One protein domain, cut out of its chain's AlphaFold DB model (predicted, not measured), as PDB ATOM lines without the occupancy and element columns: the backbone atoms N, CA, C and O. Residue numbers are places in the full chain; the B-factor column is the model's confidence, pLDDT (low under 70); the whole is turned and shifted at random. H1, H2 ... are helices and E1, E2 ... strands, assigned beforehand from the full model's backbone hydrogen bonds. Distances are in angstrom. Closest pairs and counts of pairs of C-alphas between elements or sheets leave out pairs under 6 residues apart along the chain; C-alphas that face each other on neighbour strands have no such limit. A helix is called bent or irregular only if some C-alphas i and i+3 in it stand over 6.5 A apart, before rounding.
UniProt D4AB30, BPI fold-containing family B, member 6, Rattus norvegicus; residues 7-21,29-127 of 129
ATOM      1  N   LEU A   7     126.283 -28.353 -22.938       91.37
ATOM      2  CA  LEU A   7     127.019 -27.136 -22.614       91.37
ATOM      3  C   LEU A   7     126.027 -26.026 -22.275       91.37
ATOM      4  O   LEU A   7     125.101 -25.755 -23.037       91.37
ATOM      5  N   MET A   8     126.244 -25.357 -21.147       90.82
ATOM      6  CA  MET A   8     125.479 -24.189 -20.730       90.82
ATOM      7  C   MET A   8     126.343 -22.939 -20.801       90.82
ATOM      8  O   MET A   8     127.411 -22.865 -20.199       90.82
ATOM      9  N   HIS A   9     125.838 -21.934 -21.510       94.29
ATOM     10  CA  HIS A   9     126.453 -20.620 -21.604       94.29
ATOM     11  C   HIS A   9     125.846 -19.686 -20.558       94.29
ATOM     12  O   HIS A   9     124.660 -19.363 -20.615       94.29
ATOM     13  N   LEU A  10     126.665 -19.234 -19.613       93.13
ATOM     14  CA  LEU A  10     126.281 -18.265 -18.597       93.13
ATOM     15  C   LEU A  10     126.910 -16.910 -18.898       93.13
ATOM     16  O   LEU A  10     128.131 -16.783 -18.964       93.13
ATOM     17  N   HIS A  11     126.063 -15.894 -19.037       95.46
ATOM     18  CA  HIS A  11     126.473 -14.497 -19.086       95.46
ATOM     19  C   HIS A  11     126.178 -13.852 -17.735       95.46
ATOM     20  O   HIS A  11     125.065 -13.956 -17.218       95.46
ATOM     21  N   GLY A  12     127.173 -13.194 -17.155       93.96
ATOM     22  CA  GLY A  12     127.044 -12.550 -15.855       93.96
ATOM     23  C   GLY A  12     128.099 -11.478 -15.649       93.96
ATOM     24  O   GLY A  12     128.933 -11.238 -16.519       93.96
ATOM     25  N   SER A  13     128.086 -10.846 -14.480       95.44
ATOM     26  CA  SER A  13     129.081  -9.846 -14.104       95.44
ATOM     27  C   SER A  13     129.808 -10.227 -12.816       95.44
ATOM     28  O   SER A  13     129.245 -10.838 -11.906       95.44
ATOM     29  N   LEU A  14     131.083  -9.854 -12.746       94.85
ATOM     30  CA  LEU A  14     131.927  -9.962 -11.563       94.85
ATOM     31  C   LEU A  14     132.349  -8.563 -11.136       94.85
ATOM     32  O   LEU A  14     132.898  -7.800 -11.929       94.85
ATOM     33  N   GLU A  15     132.130  -8.222  -9.871       96.20
ATOM     34  CA  GLU A  15     132.511  -6.921  -9.328       96.20
ATOM     35  C   GLU A  15     133.516  -7.081  -8.190       96.20
ATOM     36  O   GLU A  15     133.280  -7.797  -7.216       96.20
ATOM     37  N   MET A  16     134.657  -6.403  -8.323       94.40
ATOM     38  CA  MET A  16     135.726  -6.440  -7.335       94.40
ATOM     39  C   MET A  16     135.621  -5.232  -6.411       94.40
ATOM     40  O   MET A  16     135.585  -4.088  -6.864       94.40
ATOM     41  N   PHE A  17     135.656  -5.474  -5.102       95.57
ATOM     42  CA  PHE A  17     135.602  -4.429  -4.087       95.57
ATOM     43  C   PHE A  17     136.881  -4.382  -3.249       95.57
ATOM     44  O   PHE A  17     137.408  -5.408  -2.823       95.57
ATOM     45  N   ALA A  18     137.338  -3.175  -2.923       94.05
ATOM     46  CA  ALA A  18     138.318  -2.959  -1.869       94.05
ATOM     47  C   ALA A  18     137.617  -2.912  -0.509       94.05
ATOM     48  O   ALA A  18     136.814  -2.009  -0.238       94.05
ATOM     49  N   ALA A  19     137.971  -3.853   0.368       92.45
ATOM     50  CA  ALA A  19     137.576  -3.818   1.768       92.45
ATOM     51  C   ALA A  19     138.146  -2.559   2.442       92.45
ATOM     52  O   ALA A  19     139.327  -2.230   2.302       92.45
ATOM     53  N   ARG A  20     137.304  -1.834   3.182       87.99
ATOM     54  CA  ARG A  20     137.705  -0.624   3.906       87.99
ATOM     55  C   ARG A  20     137.705  -0.879   5.405       87.99
ATOM     56  O   ARG A  20     136.822  -1.544   5.938       87.99
ATOM     57  N   ARG A  21     138.690  -0.310   6.102       85.13
ATOM     58  CA  ARG A  21     138.714  -0.303   7.571       85.13
ATOM     59  C   ARG A  21     137.561   0.552   8.119       85.13
ATOM     60  O   ARG A  21     137.112   1.492   7.462       85.13
ATOM     61  N   LEU A  29     135.976  -1.351  -7.223       96.59
ATOM     62  CA  LEU A  29     137.210  -1.087  -7.953       96.59
ATOM     63  C   LEU A  29     136.943  -1.124  -9.447       96.59
ATOM     64  O   LEU A  29     137.226  -0.140 -10.123       96.59
ATOM     65  N   PHE A  30     136.387  -2.229  -9.928       97.27
ATOM     66  CA  PHE A  30     136.029  -2.454 -11.320       97.27
ATOM     67  C   PHE A  30     134.967  -3.550 -11.415       97.27
ATOM     68  O   PHE A  30     134.867  -4.413 -10.535       97.27
ATOM     69  N   ARG A  31     134.209  -3.520 -12.509       97.46
ATOM     70  CA  ARG A  31     133.241  -4.547 -12.878       97.46
ATOM     71  C   ARG A  31     133.611  -5.135 -14.231       97.46
ATOM     72  O   ARG A  31     133.924  -4.398 -15.171       97.46
ATOM     73  N   LEU A  32     133.584  -6.457 -14.296       97.12
ATOM     74  CA  LEU A  32     133.848  -7.247 -15.484       97.12
ATOM     75  C   LEU A  32     132.560  -7.936 -15.921       97.12
ATOM     76  O   LEU A  32     131.829  -8.467 -15.088       97.12
ATOM     77  N   GLU A  33     132.313  -7.958 -17.218       96.99
ATOM     78  CA  GLU A  33     131.345  -8.843 -17.840       96.99
ATOM     79  C   GLU A  33     132.038 -10.171 -18.170       96.99
ATOM     80  O   GLU A  33     133.193 -10.211 -18.609       96.99
ATOM     81  N   THR A  34     131.340 -11.267 -17.901       95.55
ATOM     82  CA  THR A  34     131.848 -12.633 -18.019       95.55
ATOM     83  C   THR A  34     130.916 -13.476 -18.862       95.55
ATOM     84  O   THR A  34     129.701 -13.466 -18.655       95.55
ATOM     85  N   HIS A  35     131.500 -14.251 -19.768       96.68
ATOM     86  CA  HIS A  35     130.822 -15.329 -20.476       96.68
ATOM     87  C   HIS A  35     131.526 -16.633 -20.139       96.68
ATOM     88  O   HIS A  35     132.722 -16.781 -20.387       96.68
ATOM     89  N   ILE A  36     130.798 -17.560 -19.534       95.33
ATOM     90  CA  ILE A  36     131.331 -18.810 -19.000       95.33
ATOM     91  C   ILE A  36     130.612 -19.972 -19.685       95.33
ATOM     92  O   ILE A  36     129.386 -19.968 -19.788       95.33
ATOM     93  N   GLY A  37     131.371 -20.959 -20.151       95.29
ATOM     94  CA  GLY A  37     130.860 -22.253 -20.584       95.29
ATOM     95  C   GLY A  37     130.943 -23.257 -19.439       95.29
ATOM     96  O   GLY A  37     132.007 -23.431 -18.840       95.29
ATOM     97  N   LEU A  38     129.827 -23.915 -19.131       94.96
ATOM     98  CA  LEU A  38     129.755 -25.020 -18.178       94.96
ATOM     99  C   LEU A  38     129.389 -26.314 -18.901       94.96
ATOM    100  O   LEU A  38     128.423 -26.336 -19.660       94.96
ATOM    101  N   GLU A  39     130.110 -27.396 -18.626       94.47
ATOM    102  CA  GLU A  39     129.701 -28.741 -19.035       94.47
ATOM    103  C   GLU A  39     128.706 -29.291 -18.005       94.47
ATOM    104  O   GLU A  39     128.994 -29.290 -16.806       94.47
ATOM    105  N   ILE A  40     127.530 -29.731 -18.464       93.06
ATOM    106  CA  ILE A  40     126.486 -30.339 -17.632       93.06
ATOM    107  C   ILE A  40     126.550 -31.863 -17.760       93.06
ATOM    108  O   ILE A  40     126.494 -32.422 -18.855       93.06
ATOM    109  N   HIS A  41     126.571 -32.530 -16.612       92.16
ATOM    110  CA  HIS A  41     126.415 -33.970 -16.461       92.16
ATOM    111  C   HIS A  41     125.064 -34.269 -15.813       92.16
ATOM    112  O   HIS A  41     124.760 -33.760 -14.733       92.16
ATOM    113  N   TYR A  42     124.262 -35.104 -16.469       91.71
ATOM    114  CA  TYR A  42     122.960 -35.539 -15.967       91.71
ATOM    115  C   TYR A  42     123.071 -36.898 -15.280       91.71
ATOM    116  O   TYR A  42     123.804 -37.777 -15.737       91.71
ATOM    117  N   SER A  43     122.295 -37.088 -14.219       90.40
ATOM    118  CA  SER A  43     122.123 -38.378 -13.552       90.40
ATOM    119  C   SER A  43     120.694 -38.525 -13.047       90.40
ATOM    120  O   SER A  43     120.010 -37.533 -12.800       90.40
ATOM    121  N   VAL A  44     120.237 -39.761 -12.866       90.19
ATOM    122  CA  VAL A  44     118.984 -40.039 -12.161       90.19
ATOM    123  C   VAL A  44     119.292 -40.608 -10.787       90.19
ATOM    124  O   VAL A  44     120.114 -41.511 -10.657       90.19
ATOM    125  N   HIS A  45     118.623 -40.077  -9.767       87.49
ATOM    126  CA  HIS A  45     118.672 -40.595  -8.406       87.49
ATOM    127  C   HIS A  45     117.330 -40.354  -7.714       87.49
ATOM    128  O   HIS A  45     116.801 -39.249  -7.794       87.49
ATOM    129  N   GLU A  46     116.765 -41.370  -7.054       86.05
ATOM    130  CA  GLU A  46     115.520 -41.248  -6.267       86.05
ATOM    131  C   GLU A  46     114.366 -40.559  -7.031       86.05
ATOM    132  O   GLU A  46     113.712 -39.645  -6.528       86.05
ATOM    133  N   ASN A  47     114.125 -40.976  -8.280       88.03
ATOM    134  CA  ASN A  47     113.118 -40.385  -9.179       88.03
ATOM    135  C   ASN A  47     113.314 -38.879  -9.434       88.03
ATOM    136  O   ASN A  47     112.363 -38.150  -9.722       88.03
ATOM    137  N   ARG A  48     114.553 -38.397  -9.344       91.61
ATOM    138  CA  ARG A  48     114.935 -37.029  -9.685       91.61
ATOM    139  C   ARG A  48     116.005 -37.036 -10.757       91.61
ATOM    140  O   ARG A  48     116.972 -37.789 -10.682       91.61
ATOM    141  N   LEU A  49     115.845 -36.145 -11.726       92.35
ATOM    142  CA  LEU A  49     116.897 -35.776 -12.655       92.35
ATOM    143  C   LEU A  49     117.823 -34.778 -11.964       92.35
ATOM    144  O   LEU A  49     117.462 -33.619 -11.759       92.35
ATOM    145  N   GLN A  50     119.012 -35.227 -11.600       91.99
ATOM    146  CA  GLN A  50     120.057 -34.391 -11.036       91.99
ATOM    147  C   GLN A  50     120.988 -33.875 -12.130       91.99
ATOM    148  O   GLN A  50     121.158 -34.485 -13.188       91.99
ATOM    149  N   MET A  51     121.586 -32.721 -11.852       91.94
ATOM    150  CA  MET A  51     122.563 -32.075 -12.717       91.94
ATOM    151  C   MET A  51     123.793 -31.735 -11.890       91.94
ATOM    152  O   MET A  51     123.683 -31.166 -10.804       91.94
ATOM    153  N   ALA A  52     124.963 -32.049 -12.426       93.33
ATOM    154  CA  ALA A  52     126.239 -31.567 -11.928       93.33
ATOM    155  C   ALA A  52     126.935 -30.798 -13.046       93.33
ATOM    156  O   ALA A  52     126.822 -31.152 -14.217       93.33
ATOM    157  N   THR A  53     127.662 -29.749 -12.691       94.52
ATOM    158  CA  THR A  53     128.383 -28.912 -13.648       94.52
ATOM    159  C   THR A  53     129.871 -28.904 -13.368       94.52
ATOM    160  O   THR A  53     130.316 -29.003 -12.219       94.52
ATOM    161  N   SER A  54     130.645 -28.762 -14.435       95.35
ATOM    162  CA  SER A  54     132.062 -28.432 -14.374       95.35
ATOM    163  C   SER A  54     132.342 -27.208 -15.242       95.35
ATOM    164  O   SER A  54     131.595 -26.898 -16.173       95.35
ATOM    165  N   LEU A  55     133.390 -26.462 -14.896       95.66
ATOM    166  CA  LEU A  55     133.828 -25.337 -15.712       95.66
ATOM    167  C   LEU A  55     134.489 -25.880 -16.982       95.66
ATOM    168  O   LEU A  55     135.538 -26.511 -16.890       95.66
ATOM    169  N   ASP A  56     133.888 -25.614 -18.140       94.89
ATOM    170  CA  ASP A  56     134.462 -25.961 -19.443       94.89
ATOM    171  C   ASP A  56     135.430 -24.862 -19.898       94.89
ATOM    172  O   ASP A  56     136.600 -25.117 -20.186       94.89
ATOM    173  N   SER A  57     134.967 -23.608 -19.901       93.82
ATOM    174  CA  SER A  57     135.747 -22.489 -20.429       93.82
ATOM    175  C   SER A  57     135.307 -21.127 -19.882       93.82
ATOM    176  O   SER A  57     134.139 -20.887 -19.582       93.82
ATOM    177  N   LEU A  58     136.259 -20.193 -19.774       95.19
ATOM    178  CA  LEU A  58     135.973 -18.763 -19.633       95.19
ATOM    179  C   LEU A  58     136.036 -18.144 -21.036       95.19
ATOM    180  O   LEU A  58     137.119 -17.852 -21.538       95.19
ATOM    181  N   LEU A  59     134.875 -18.018 -21.678       94.21
ATOM    182  CA  LEU A  59     134.729 -17.646 -23.088       94.21
ATOM    183  C   LEU A  59     135.053 -16.170 -23.336       94.21
ATOM    184  O   LEU A  59     135.670 -15.835 -24.347       94.21
ATOM    185  N   SER A  60     134.676 -15.285 -22.410       95.09
ATOM    186  CA  SER A  60     135.061 -13.875 -22.468       95.09
ATOM    187  C   SER A  60     135.153 -13.233 -21.089       95.09
ATOM    188  O   SER A  60     134.452 -13.606 -20.145       95.09
ATOM    189  N   LEU A  61     136.024 -12.227 -21.005       95.94
ATOM    190  CA  LEU A  61     136.183 -11.347 -19.857       95.94
ATOM    191  C   LEU A  61     136.441  -9.931 -20.376       95.94
ATOM    192  O   LEU A  61     137.495  -9.666 -20.953       95.94
ATOM    193  N   SER A  62     135.478  -9.035 -20.198       95.65
ATOM    194  CA  SER A  62     135.550  -7.648 -20.666       95.65
ATOM    195  C   SER A  62     135.280  -6.687 -19.521       95.65
ATOM    196  O   SER A  62     134.529  -6.985 -18.597       95.65
ATOM    197  N   ARG A  63     135.902  -5.509 -19.552       96.57
ATOM    198  CA  ARG A  63     135.647  -4.469 -18.557       96.57
ATOM    199  C   ARG A  63     134.391  -3.690 -18.909       96.57
ATOM    200  O   ARG A  63     134.316  -3.075 -19.967       96.57
ATOM    201  N   GLU A  64     133.459  -3.654 -17.965       96.47
ATOM    202  CA  GLU A  64     132.275  -2.797 -18.014       96.47
ATOM    203  C   GLU A  64     132.586  -1.424 -17.399       96.47
ATOM    204  O   GLU A  64     132.266  -0.382 -17.964       96.47
ATOM    205  N   SER A  65     133.257  -1.402 -16.241       96.65
ATOM    206  CA  SER A  65     133.644  -0.158 -15.563       96.65
ATOM    207  C   SER A  65     134.895  -0.326 -14.701       96.65
ATOM    208  O   SER A  65     135.209  -1.421 -14.236       96.65
ATOM    209  N   SER A  66     135.624   0.770 -14.468       97.63
ATOM    210  CA  SER A  66     136.778   0.804 -13.565       97.63
ATOM    211  C   SER A  66     136.961   2.177 -12.927       97.63
ATOM    212  O   SER A  66     136.921   3.207 -13.593       97.63
ATOM    213  N   SER A  67     137.216   2.180 -11.621       96.42
ATOM    214  CA  SER A  67     137.613   3.350 -10.830       96.42
ATOM    215  C   SER A  67     139.122   3.418 -10.574       96.42
ATOM    216  O   SER A  67     139.587   4.340  -9.901       96.42
ATOM    217  N   ILE A  68     139.878   2.437 -11.077       95.33
ATOM    218  CA  ILE A  68     141.339   2.337 -10.938       95.33
ATOM    219  C   ILE A  68     142.078   2.668 -12.243       95.33
ATOM    220  O   ILE A  68     143.295   2.535 -12.303       95.33
ATOM    221  N   GLY A  69     141.346   3.121 -13.265       95.13
ATOM    222  CA  GLY A  69     141.871   3.363 -14.605       95.13
ATOM    223  C   GLY A  69     141.878   2.103 -15.465       95.13
ATOM    224  O   GLY A  69     141.236   1.099 -15.139       95.13
ATOM    225  N   ASP A  70     142.588   2.185 -16.583       94.58
ATOM    226  CA  ASP A  70     142.685   1.095 -17.542       94.58
ATOM    227  C   ASP A  70     143.670   0.021 -17.071       94.58
ATOM    228  O   ASP A  70     144.734   0.307 -16.521       94.58
ATOM    229  N   PHE A  71     143.317  -1.233 -17.325       95.52
ATOM    230  CA  PHE A  71     144.174  -2.398 -17.130       95.52
ATOM    231  C   PHE A  71     143.901  -3.441 -18.219       95.52
ATOM    232  O   PHE A  71     142.979  -3.286 -19.016       95.52
ATOM    233  N   GLN A  72     144.722  -4.488 -18.273       94.54
ATOM    234  CA  GLN A  72     144.505  -5.626 -19.165       94.54
ATOM    235  C   GLN A  72     143.689  -6.699 -18.437       94.54
ATOM    236  O   GLN A  72     144.172  -7.303 -17.482       94.54
ATOM    237  N   GLU A  73     142.462  -6.954 -18.880       93.94
ATOM    238  CA  GLU A  73     141.555  -7.952 -18.293       93.94
ATOM    239  C   GLU A  73     142.124  -9.366 -18.414       93.94
ATOM    240  O   GLU A  73     141.941 -10.187 -17.520       93.94
ATOM    241  N   THR A  74     142.882  -9.631 -19.481       93.53
ATOM    242  CA  THR A  74     143.550 -10.918 -19.721       93.53
ATOM    243  C   THR A  74     144.517 -11.307 -18.603       93.53
ATOM    244  O   THR A  74     144.731 -12.492 -18.358       93.53
ATOM    245  N   ALA A  75     145.061 -10.331 -17.869       94.58
ATOM    246  CA  ALA A  75     145.897 -10.592 -16.699       94.58
ATOM    247  C   ALA A  75     145.099 -11.193 -15.524       94.58
ATOM    248  O   ALA A  75     145.681 -11.831 -14.648       94.58
ATOM    249  N   LEU A  76     143.773 -11.010 -15.501       94.58
ATOM    250  CA  LEU A  76     142.878 -11.553 -14.479       94.58
ATOM    251  C   LEU A  76     142.297 -12.917 -14.858       94.58
ATOM    252  O   LEU A  76     141.815 -13.611 -13.967       94.58
ATOM    253  N   THR A  77     142.363 -13.334 -16.127       94.42
ATOM    254  CA  THR A  77     141.742 -14.574 -16.624       94.42
ATOM    255  C   THR A  77     142.074 -15.781 -15.747       94.42
ATOM    256  O   THR A  77     141.159 -16.425 -15.249       94.42
ATOM    257  N   GLY A  78     143.356 -16.046 -15.464       95.11
ATOM    258  CA  GLY A  78     143.751 -17.200 -14.645       95.11
ATOM    259  C   GLY A  78     143.215 -17.148 -13.209       95.11
ATOM    260  O   GLY A  78     142.745 -18.158 -12.692       95.11
ATOM    261  N   PHE A  79     143.230 -15.967 -12.583       94.83
ATOM    262  CA  PHE A  79     142.680 -15.773 -11.238       94.83
ATOM    263  C   PHE A  79     141.159 -15.971 -11.213       94.83
ATOM    264  O   PHE A  79     140.639 -16.651 -10.332       94.83
ATOM    265  N   ILE A  80     140.445 -15.404 -12.190       94.97
ATOM    266  CA  ILE A  80     138.988 -15.514 -12.294       94.97
ATOM    267  C   ILE A  80     138.571 -16.956 -12.590       94.97
ATOM    268  O   ILE A  80     137.662 -17.458 -11.938       94.97
ATOM    269  N   THR A  81     139.250 -17.651 -13.505       95.98
ATOM    270  CA  THR A  81     139.005 -19.074 -13.779       95.98
ATOM    271  C   THR A  81     139.182 -19.921 -12.516       95.98
ATOM    272  O   THR A  81     138.298 -20.712 -12.193       95.98
ATOM    273  N   ASP A  82     140.269 -19.717 -11.760       96.21
ATOM    274  CA  ASP A  82     140.522 -20.450 -10.511       96.21
ATOM    275  C   ASP A  82     139.449 -20.168  -9.447       96.21
ATOM    276  O   ASP A  82     138.934 -21.091  -8.813       96.21
ATOM    277  N   TYR A  83     139.064 -18.897  -9.292       94.50
ATOM    278  CA  TYR A  83     137.994 -18.488  -8.386       94.50
ATOM    279  C   TYR A  83     136.656 -19.134  -8.759       94.50
ATOM    280  O   TYR A  83     135.988 -19.708  -7.896       94.50
ATOM    281  N   LEU A  84     136.270 -19.079 -10.038       94.64
ATOM    282  CA  LEU A  84     135.029 -19.680 -10.516       94.64
ATOM    283  C   LEU A  84     135.020 -21.183 -10.225       94.64
ATOM    284  O   LEU A  84     134.085 -21.676  -9.599       94.64
ATOM    285  N   GLN A  85     136.086 -21.892 -10.591       95.91
ATOM    286  CA  GLN A  85     136.184 -23.336 -10.399       95.91
ATOM    287  C   GLN A  85     136.133 -23.753  -8.922       95.91
ATOM    288  O   GLN A  85     135.469 -24.733  -8.588       95.91
ATOM    289  N   LYS A  86     136.826 -23.031  -8.035       96.30
ATOM    290  CA  LYS A  86     136.959 -23.423  -6.621       96.30
ATOM    291  C   LYS A  86     135.840 -22.918  -5.720       96.30
ATOM    292  O   LYS A  86     135.559 -23.564  -4.718       96.30
ATOM    293  N   ALA A  87     135.248 -21.765  -6.025       94.64
ATOM    294  CA  ALA A  87     134.280 -21.112  -5.146       94.64
ATOM    295  C   ALA A  87     132.879 -21.014  -5.756       94.64
ATOM    296  O   ALA A  87     131.900 -21.166  -5.033       94.64
ATOM    297  N   TYR A  88     132.759 -20.776  -7.064       92.33
ATOM    298  CA  TYR A  88     131.456 -20.566  -7.704       92.33
ATOM    299  C   TYR A  88     130.790 -21.874  -8.149       92.33
ATOM    300  O   TYR A  88     129.633 -22.109  -7.810       92.33
ATOM    301  N   ILE A  89     131.516 -22.753  -8.852       94.44
ATOM    302  CA  ILE A  89     130.975 -24.034  -9.340       94.44
ATOM    303  C   ILE A  89     130.415 -24.911  -8.210       94.44
ATOM    304  O   ILE A  89     129.318 -25.441  -8.393       94.44
ATOM    305  N   PRO A  90     131.061 -25.044  -7.032       95.48
ATOM    306  CA  PRO A  90     130.471 -25.795  -5.924       95.48
ATOM    307  C   PRO A  90     129.108 -25.246  -5.489       95.48
ATOM    308  O   PRO A  90     128.170 -26.017  -5.337       95.48
ATOM    309  N   VAL A  91     128.960 -23.920  -5.397       93.68
ATOM    310  CA  VAL A  91     127.686 -23.280  -5.022       93.68
ATOM    311  C   VAL A  91     126.604 -23.531  -6.076       93.68
ATOM    312  O   VAL A  91     125.456 -23.797  -5.730       93.68
ATOM    313  N   VAL A  92     126.957 -23.476  -7.364       91.71
ATOM    314  CA  VAL A  92     126.033 -23.829  -8.456       91.71
ATOM    315  C   VAL A  92     125.600 -25.292  -8.338       91.71
ATOM    316  O   VAL A  92     124.410 -25.591  -8.420       91.71
ATOM    317  N   ASN A  93     126.547 -26.200  -8.096       94.35
ATOM    318  CA  ASN A  93     126.266 -27.626  -7.963       94.35
ATOM    319  C   ASN A  93     125.404 -27.951  -6.742       94.35
ATOM    320  O   ASN A  93     124.511 -28.782  -6.867       94.35
ATOM    321  N   ASP A  94     125.589 -27.269  -5.610       92.25
ATOM    322  CA  ASP A  94     124.740 -27.445  -4.423       92.25
ATOM    323  C   ASP A  94     123.264 -27.140  -4.733       92.25
ATOM    324  O   ASP A  94     122.366 -27.857  -4.288       92.25
ATOM    325  N   VAL A  95     122.999 -26.109  -5.544       90.16
ATOM    326  CA  VAL A  95     121.637 -25.759  -5.982       90.16
ATOM    327  C   VAL A  95     121.090 -26.787  -6.975       90.16
ATOM    328  O   VAL A  95     119.942 -27.215  -6.855       90.16
ATOM    329  N   LEU A  96     121.898 -27.202  -7.953       90.03
ATOM    330  CA  LEU A  96     121.475 -28.141  -8.998       90.03
ATOM    331  C   LEU A  96     121.284 -29.576  -8.482       90.03
ATOM    332  O   LEU A  96     120.483 -30.327  -9.047       90.03
ATOM    333  N   HIS A  97     121.953 -29.945  -7.388       88.78
ATOM    334  CA  HIS A  97     121.868 -31.279  -6.790       88.78
ATOM    335  C   HIS A  97     120.462 -31.628  -6.272       88.78
ATOM    336  O   HIS A  97     120.098 -32.803  -6.223       88.78
ATOM    337  N   VAL A  98     119.632 -30.624  -5.955       90.82
ATOM    338  CA  VAL A  98     118.214 -30.819  -5.583       90.82
ATOM    339  C   VAL A  98     117.447 -31.587  -6.669       90.82
ATOM    340  O   VAL A  98     116.537 -32.368  -6.367       90.82
ATOM    341  N   GLY A  99     117.844 -31.392  -7.929       90.73
ATOM    342  CA  GLY A  99     117.288 -32.072  -9.087       90.73
ATOM    343  C   GLY A  99     115.848 -31.677  -9.420       90.73
ATOM    344  O   GLY A  99     115.137 -31.016  -8.661       90.73
ATOM    345  N   LEU A 100     115.408 -32.113 -10.594       92.56
ATOM    346  CA  LEU A 100     114.043 -31.964 -11.082       92.56
ATOM    347  C   LEU A 100     113.274 -33.263 -10.816       92.56
ATOM    348  O   LEU A 100     113.788 -34.334 -11.138       92.56
ATOM    349  N   PRO A 101     112.063 -33.215 -10.238       93.43
ATOM    350  CA  PRO A 101     111.274 -34.423 -10.030       93.43
ATOM    351  C   PRO A 101     110.881 -35.030 -11.381       93.43
ATOM    352  O   PRO A 101     110.368 -34.328 -12.256       93.43
ATOM    353  N   LEU A 102     111.108 -36.331 -11.544       91.85
ATOM    354  CA  LEU A 102     110.581 -37.084 -12.675       91.85
ATOM    355  C   LEU A 102     109.092 -37.381 -12.434       91.85
ATOM    356  O   LEU A 102     108.677 -37.559 -11.284       91.85
ATOM    357  N   PRO A 103     108.262 -37.394 -13.489       91.46
ATOM    358  CA  PRO A 103     106.841 -37.682 -13.350       91.46
ATOM    359  C   PRO A 103     106.628 -39.123 -12.872       91.46
ATOM    360  O   PRO A 103     107.309 -40.030 -13.331       91.46
ATOM    361  N   ASP A 104     105.662 -39.356 -11.984       86.17
ATOM    362  CA  ASP A 104     105.286 -40.723 -11.607       86.17
ATOM    363  C   ASP A 104     104.441 -41.341 -12.725       86.17
ATOM    364  O   ASP A 104     103.235 -41.100 -12.845       86.17
ATOM    365  N   LEU A 105     105.109 -42.082 -13.605       84.47
ATOM    366  CA  LEU A 105     104.484 -42.786 -14.711       84.47
ATOM    367  C   LEU A 105     104.576 -44.283 -14.445       84.47
ATOM    368  O   LEU A 105     105.664 -44.844 -14.422       84.47
ATOM    369  N   LEU A 106     103.420 -44.934 -14.287       82.04
ATOM    370  CA  LEU A 106     103.291 -46.398 -14.260       82.04
ATOM    371  C   LEU A 106     104.188 -47.110 -13.224       82.04
ATOM    372  O   LEU A 106     104.552 -48.262 -13.447       82.04
ATOM    373  N   ALA A 107     104.539 -46.450 -12.111       81.60
ATOM    374  CA  ALA A 107     105.478 -46.975 -11.114       81.60
ATOM    375  C   ALA A 107     106.827 -47.428 -11.719       81.60
ATOM    376  O   ALA A 107     107.418 -48.417 -11.283       81.60
ATOM    377  N   ILE A 108     107.299 -46.715 -12.746       84.18
ATOM    378  CA  ILE A 108     108.606 -46.935 -13.368       84.18
ATOM    379  C   ILE A 108     109.723 -46.693 -12.343       84.18
ATOM    380  O   ILE A 108     109.768 -45.649 -11.693       84.18
ATOM    381  N   ASP A 109     110.675 -47.626 -12.262       86.32
ATOM    382  CA  ASP A 109     111.940 -47.406 -11.562       86.32
ATOM    383  C   ASP A 109     112.941 -46.713 -12.495       86.32
ATOM    384  O   ASP A 109     113.607 -47.339 -13.327       86.32
ATOM    385  N   TYR A 110     113.056 -45.393 -12.358       88.07
ATOM    386  CA  TYR A 110     113.975 -44.607 -13.172       88.07
ATOM    387  C   TYR A 110     115.453 -44.890 -12.876       88.07
ATOM    388  O   TYR A 110     116.302 -44.515 -13.683       88.07
ATOM    389  N   ASN A 111     115.801 -45.579 -11.785       84.20
ATOM    390  CA  ASN A 111     117.197 -45.940 -11.518       84.20
ATOM    391  C   ASN A 111     117.746 -46.957 -12.539       84.20
ATOM    392  O   ASN A 111     118.960 -47.104 -12.662       84.20
ATOM    393  N   LEU A 112     116.867 -47.626 -13.298       85.44
ATOM    394  CA  LEU A 112     117.218 -48.555 -14.382       85.44
ATOM    395  C   LEU A 112     117.314 -47.881 -15.758       85.44
ATOM    396  O   LEU A 112     117.494 -48.554 -16.778       85.44
ATOM    397  N   SER A 113     117.146 -46.562 -15.807       87.13
ATOM    398  CA  SER A 113     117.176 -45.827 -17.062       87.13
ATOM    399  C   SER A 113     118.591 -45.503 -17.537       87.13
ATOM    400  O   SER A 113     119.502 -45.240 -16.751       87.13
ATOM    401  N   GLU A 114     118.760 -45.480 -18.853       88.48
ATOM    402  CA  GLU A 114     119.906 -44.877 -19.520       88.48
ATOM    403  C   GLU A 114     119.552 -43.452 -19.954       88.48
ATOM    404  O   GLU A 114     118.490 -43.202 -20.530       88.48
ATOM    405  N   LEU A 115     120.454 -42.519 -19.657       89.37
ATOM    406  CA  LEU A 115     120.357 -41.114 -20.036       89.37
ATOM    407  C   LEU A 115     121.179 -40.858 -21.299       89.37
ATOM    408  O   LEU A 115     122.386 -41.092 -21.307       89.37
ATOM    409  N   ASP A 116     120.543 -40.286 -22.317       89.71
ATOM    410  CA  ASP A 116     121.196 -39.832 -23.541       89.71
ATOM    411  C   ASP A 116     120.887 -38.355 -23.800       89.71
ATOM    412  O   ASP A 116     119.738 -37.919 -23.739       89.71
ATOM    413  N   VAL A 117     121.914 -37.581 -24.143       89.36
ATOM    414  CA  VAL A 117     121.748 -36.214 -24.657       89.36
ATOM    415  C   VAL A 117     121.687 -36.282 -26.179       89.36
ATOM    416  O   VAL A 117     122.622 -36.770 -26.820       89.36
ATOM    417  N   VAL A 118     120.597 -35.778 -26.752       88.92
ATOM    418  CA  VAL A 118     120.400 -35.618 -28.199       88.92
ATOM    419  C   VAL A 118     120.172 -34.141 -28.524       88.92
ATOM    420  O   VAL A 118     120.095 -33.305 -27.626       88.92
ATOM    421  N   GLU A 119     120.101 -33.801 -29.810       85.58
ATOM    422  CA  GLU A 119     119.776 -32.436 -30.235       85.58
ATOM    423  C   GLU A 119     118.439 -32.000 -29.613       85.58
ATOM    424  O   GLU A 119     117.429 -32.691 -29.746       85.58
ATOM    425  N   ASP A 120     118.482 -30.895 -28.867       85.63
ATOM    426  CA  ASP A 120     117.356 -30.267 -28.172       85.63
ATOM    427  C   ASP A 120     116.595 -31.131 -27.145       85.63
ATOM    428  O   ASP A 120     115.531 -30.724 -26.670       85.63
ATOM    429  N   ALA A 121     117.116 -32.300 -26.746       90.42
ATOM    430  CA  ALA A 121     116.440 -33.148 -25.765       90.42
ATOM    431  C   ALA A 121     117.376 -34.000 -24.896       90.42
ATOM    432  O   ALA A 121     118.457 -34.429 -25.297       90.42
ATOM    433  N   LEU A 122     116.885 -34.300 -23.690       91.45
ATOM    434  CA  LEU A 122     117.406 -35.354 -22.829       91.45
ATOM    435  C   LEU A 122     116.457 -36.551 -22.919       91.45
ATOM    436  O   LEU A 122     115.268 -36.430 -22.620       91.45
ATOM    437  N   VAL A 123     116.976 -37.696 -23.349       91.66
ATOM    438  CA  VAL A 123     116.215 -38.934 -23.517       91.66
ATOM    439  C   VAL A 123     116.511 -39.855 -22.347       91.66
ATOM    440  O   VAL A 123     117.667 -40.096 -22.004       91.66
ATOM    441  N   LEU A 124     115.441 -40.376 -21.753       90.05
ATOM    442  CA  LEU A 124     115.491 -41.350 -20.677       90.05
ATOM    443  C   LEU A 124     114.946 -42.684 -21.191       90.05
ATOM    444  O   LEU A 124     113.736 -42.838 -21.365       90.05
ATOM    445  N   SER A 125     115.835 -43.633 -21.466       89.29
ATOM    446  CA  SER A 125     115.483 -44.946 -22.010       89.29
ATOM    447  C   SER A 125     115.426 -45.974 -20.891       89.29
ATOM    448  O   SER A 125     116.403 -46.166 -20.176       89.29
ATOM    449  N   LEU A 126     114.302 -46.666 -20.734       84.59
ATOM    450  CA  LEU A 126     114.189 -47.742 -19.752       84.59
ATOM    451  C   LEU A 126     114.714 -49.039 -20.354       84.59
ATOM    452  O   LEU A 126     114.241 -49.470 -21.408       84.59
ATOM    453  N   LYS A 127     115.651 -49.692 -19.665       73.26
ATOM    454  CA  LYS A 127     115.944 -51.091 -19.956       73.26
ATOM    455  C   LYS A 127     114.810 -51.942 -19.405       73.26
ATOM    456  O   LYS A 127     114.646 -52.057 -18.196       73.26
TER     457      LYS A 127
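Overview. This is residues 7 to 21 and 29 to 127 of the 129 residues of the protein "BPI fold-containing family B, member 6" of Rattus norvegicus (UniProt D4AB30). A long, twisted sheet, E1 E2 E3, has bent helix H1 packed along E3; hairpin E4 E5 sits near one end. The printed part has 114 residues, mixed class, antiparallel sheets. It is loose, radius of gyration of the C-alphas 19.2 A, spanning 63 by 35 by 18 A.

Arrangement. E2, residues 29 to 45, and E3, 48 to 66, form a hairpin, N 41 and O 52 2.8 A apart. H1, one helix by its hydrogen bonds, is bent, C-alphas 86 and 89 being 6.6 A apart. Its arms H1a, 77 to 86, and H1b, 89 to 96, are on the sheet, every O i to N i+4 pair within hydrogen-bond range. The closest C-alphas of H1b and E3 are Leu 96 and Met 51, 5.5 A.

Along the chain. E1, 7 to 18, begins at C-alpha (127.019, -27.136, -22.614). E3 is 43.9 A long. E4, 113 to 118, precedes E5, 121 to 126, ending at C-alpha (114.189, -47.742, -19.752).

Size, cuts and confidence. Across cut residues 22 to 28, C-alphas 21 and 29 are 15.6 A apart. The link H1 to E4 is long.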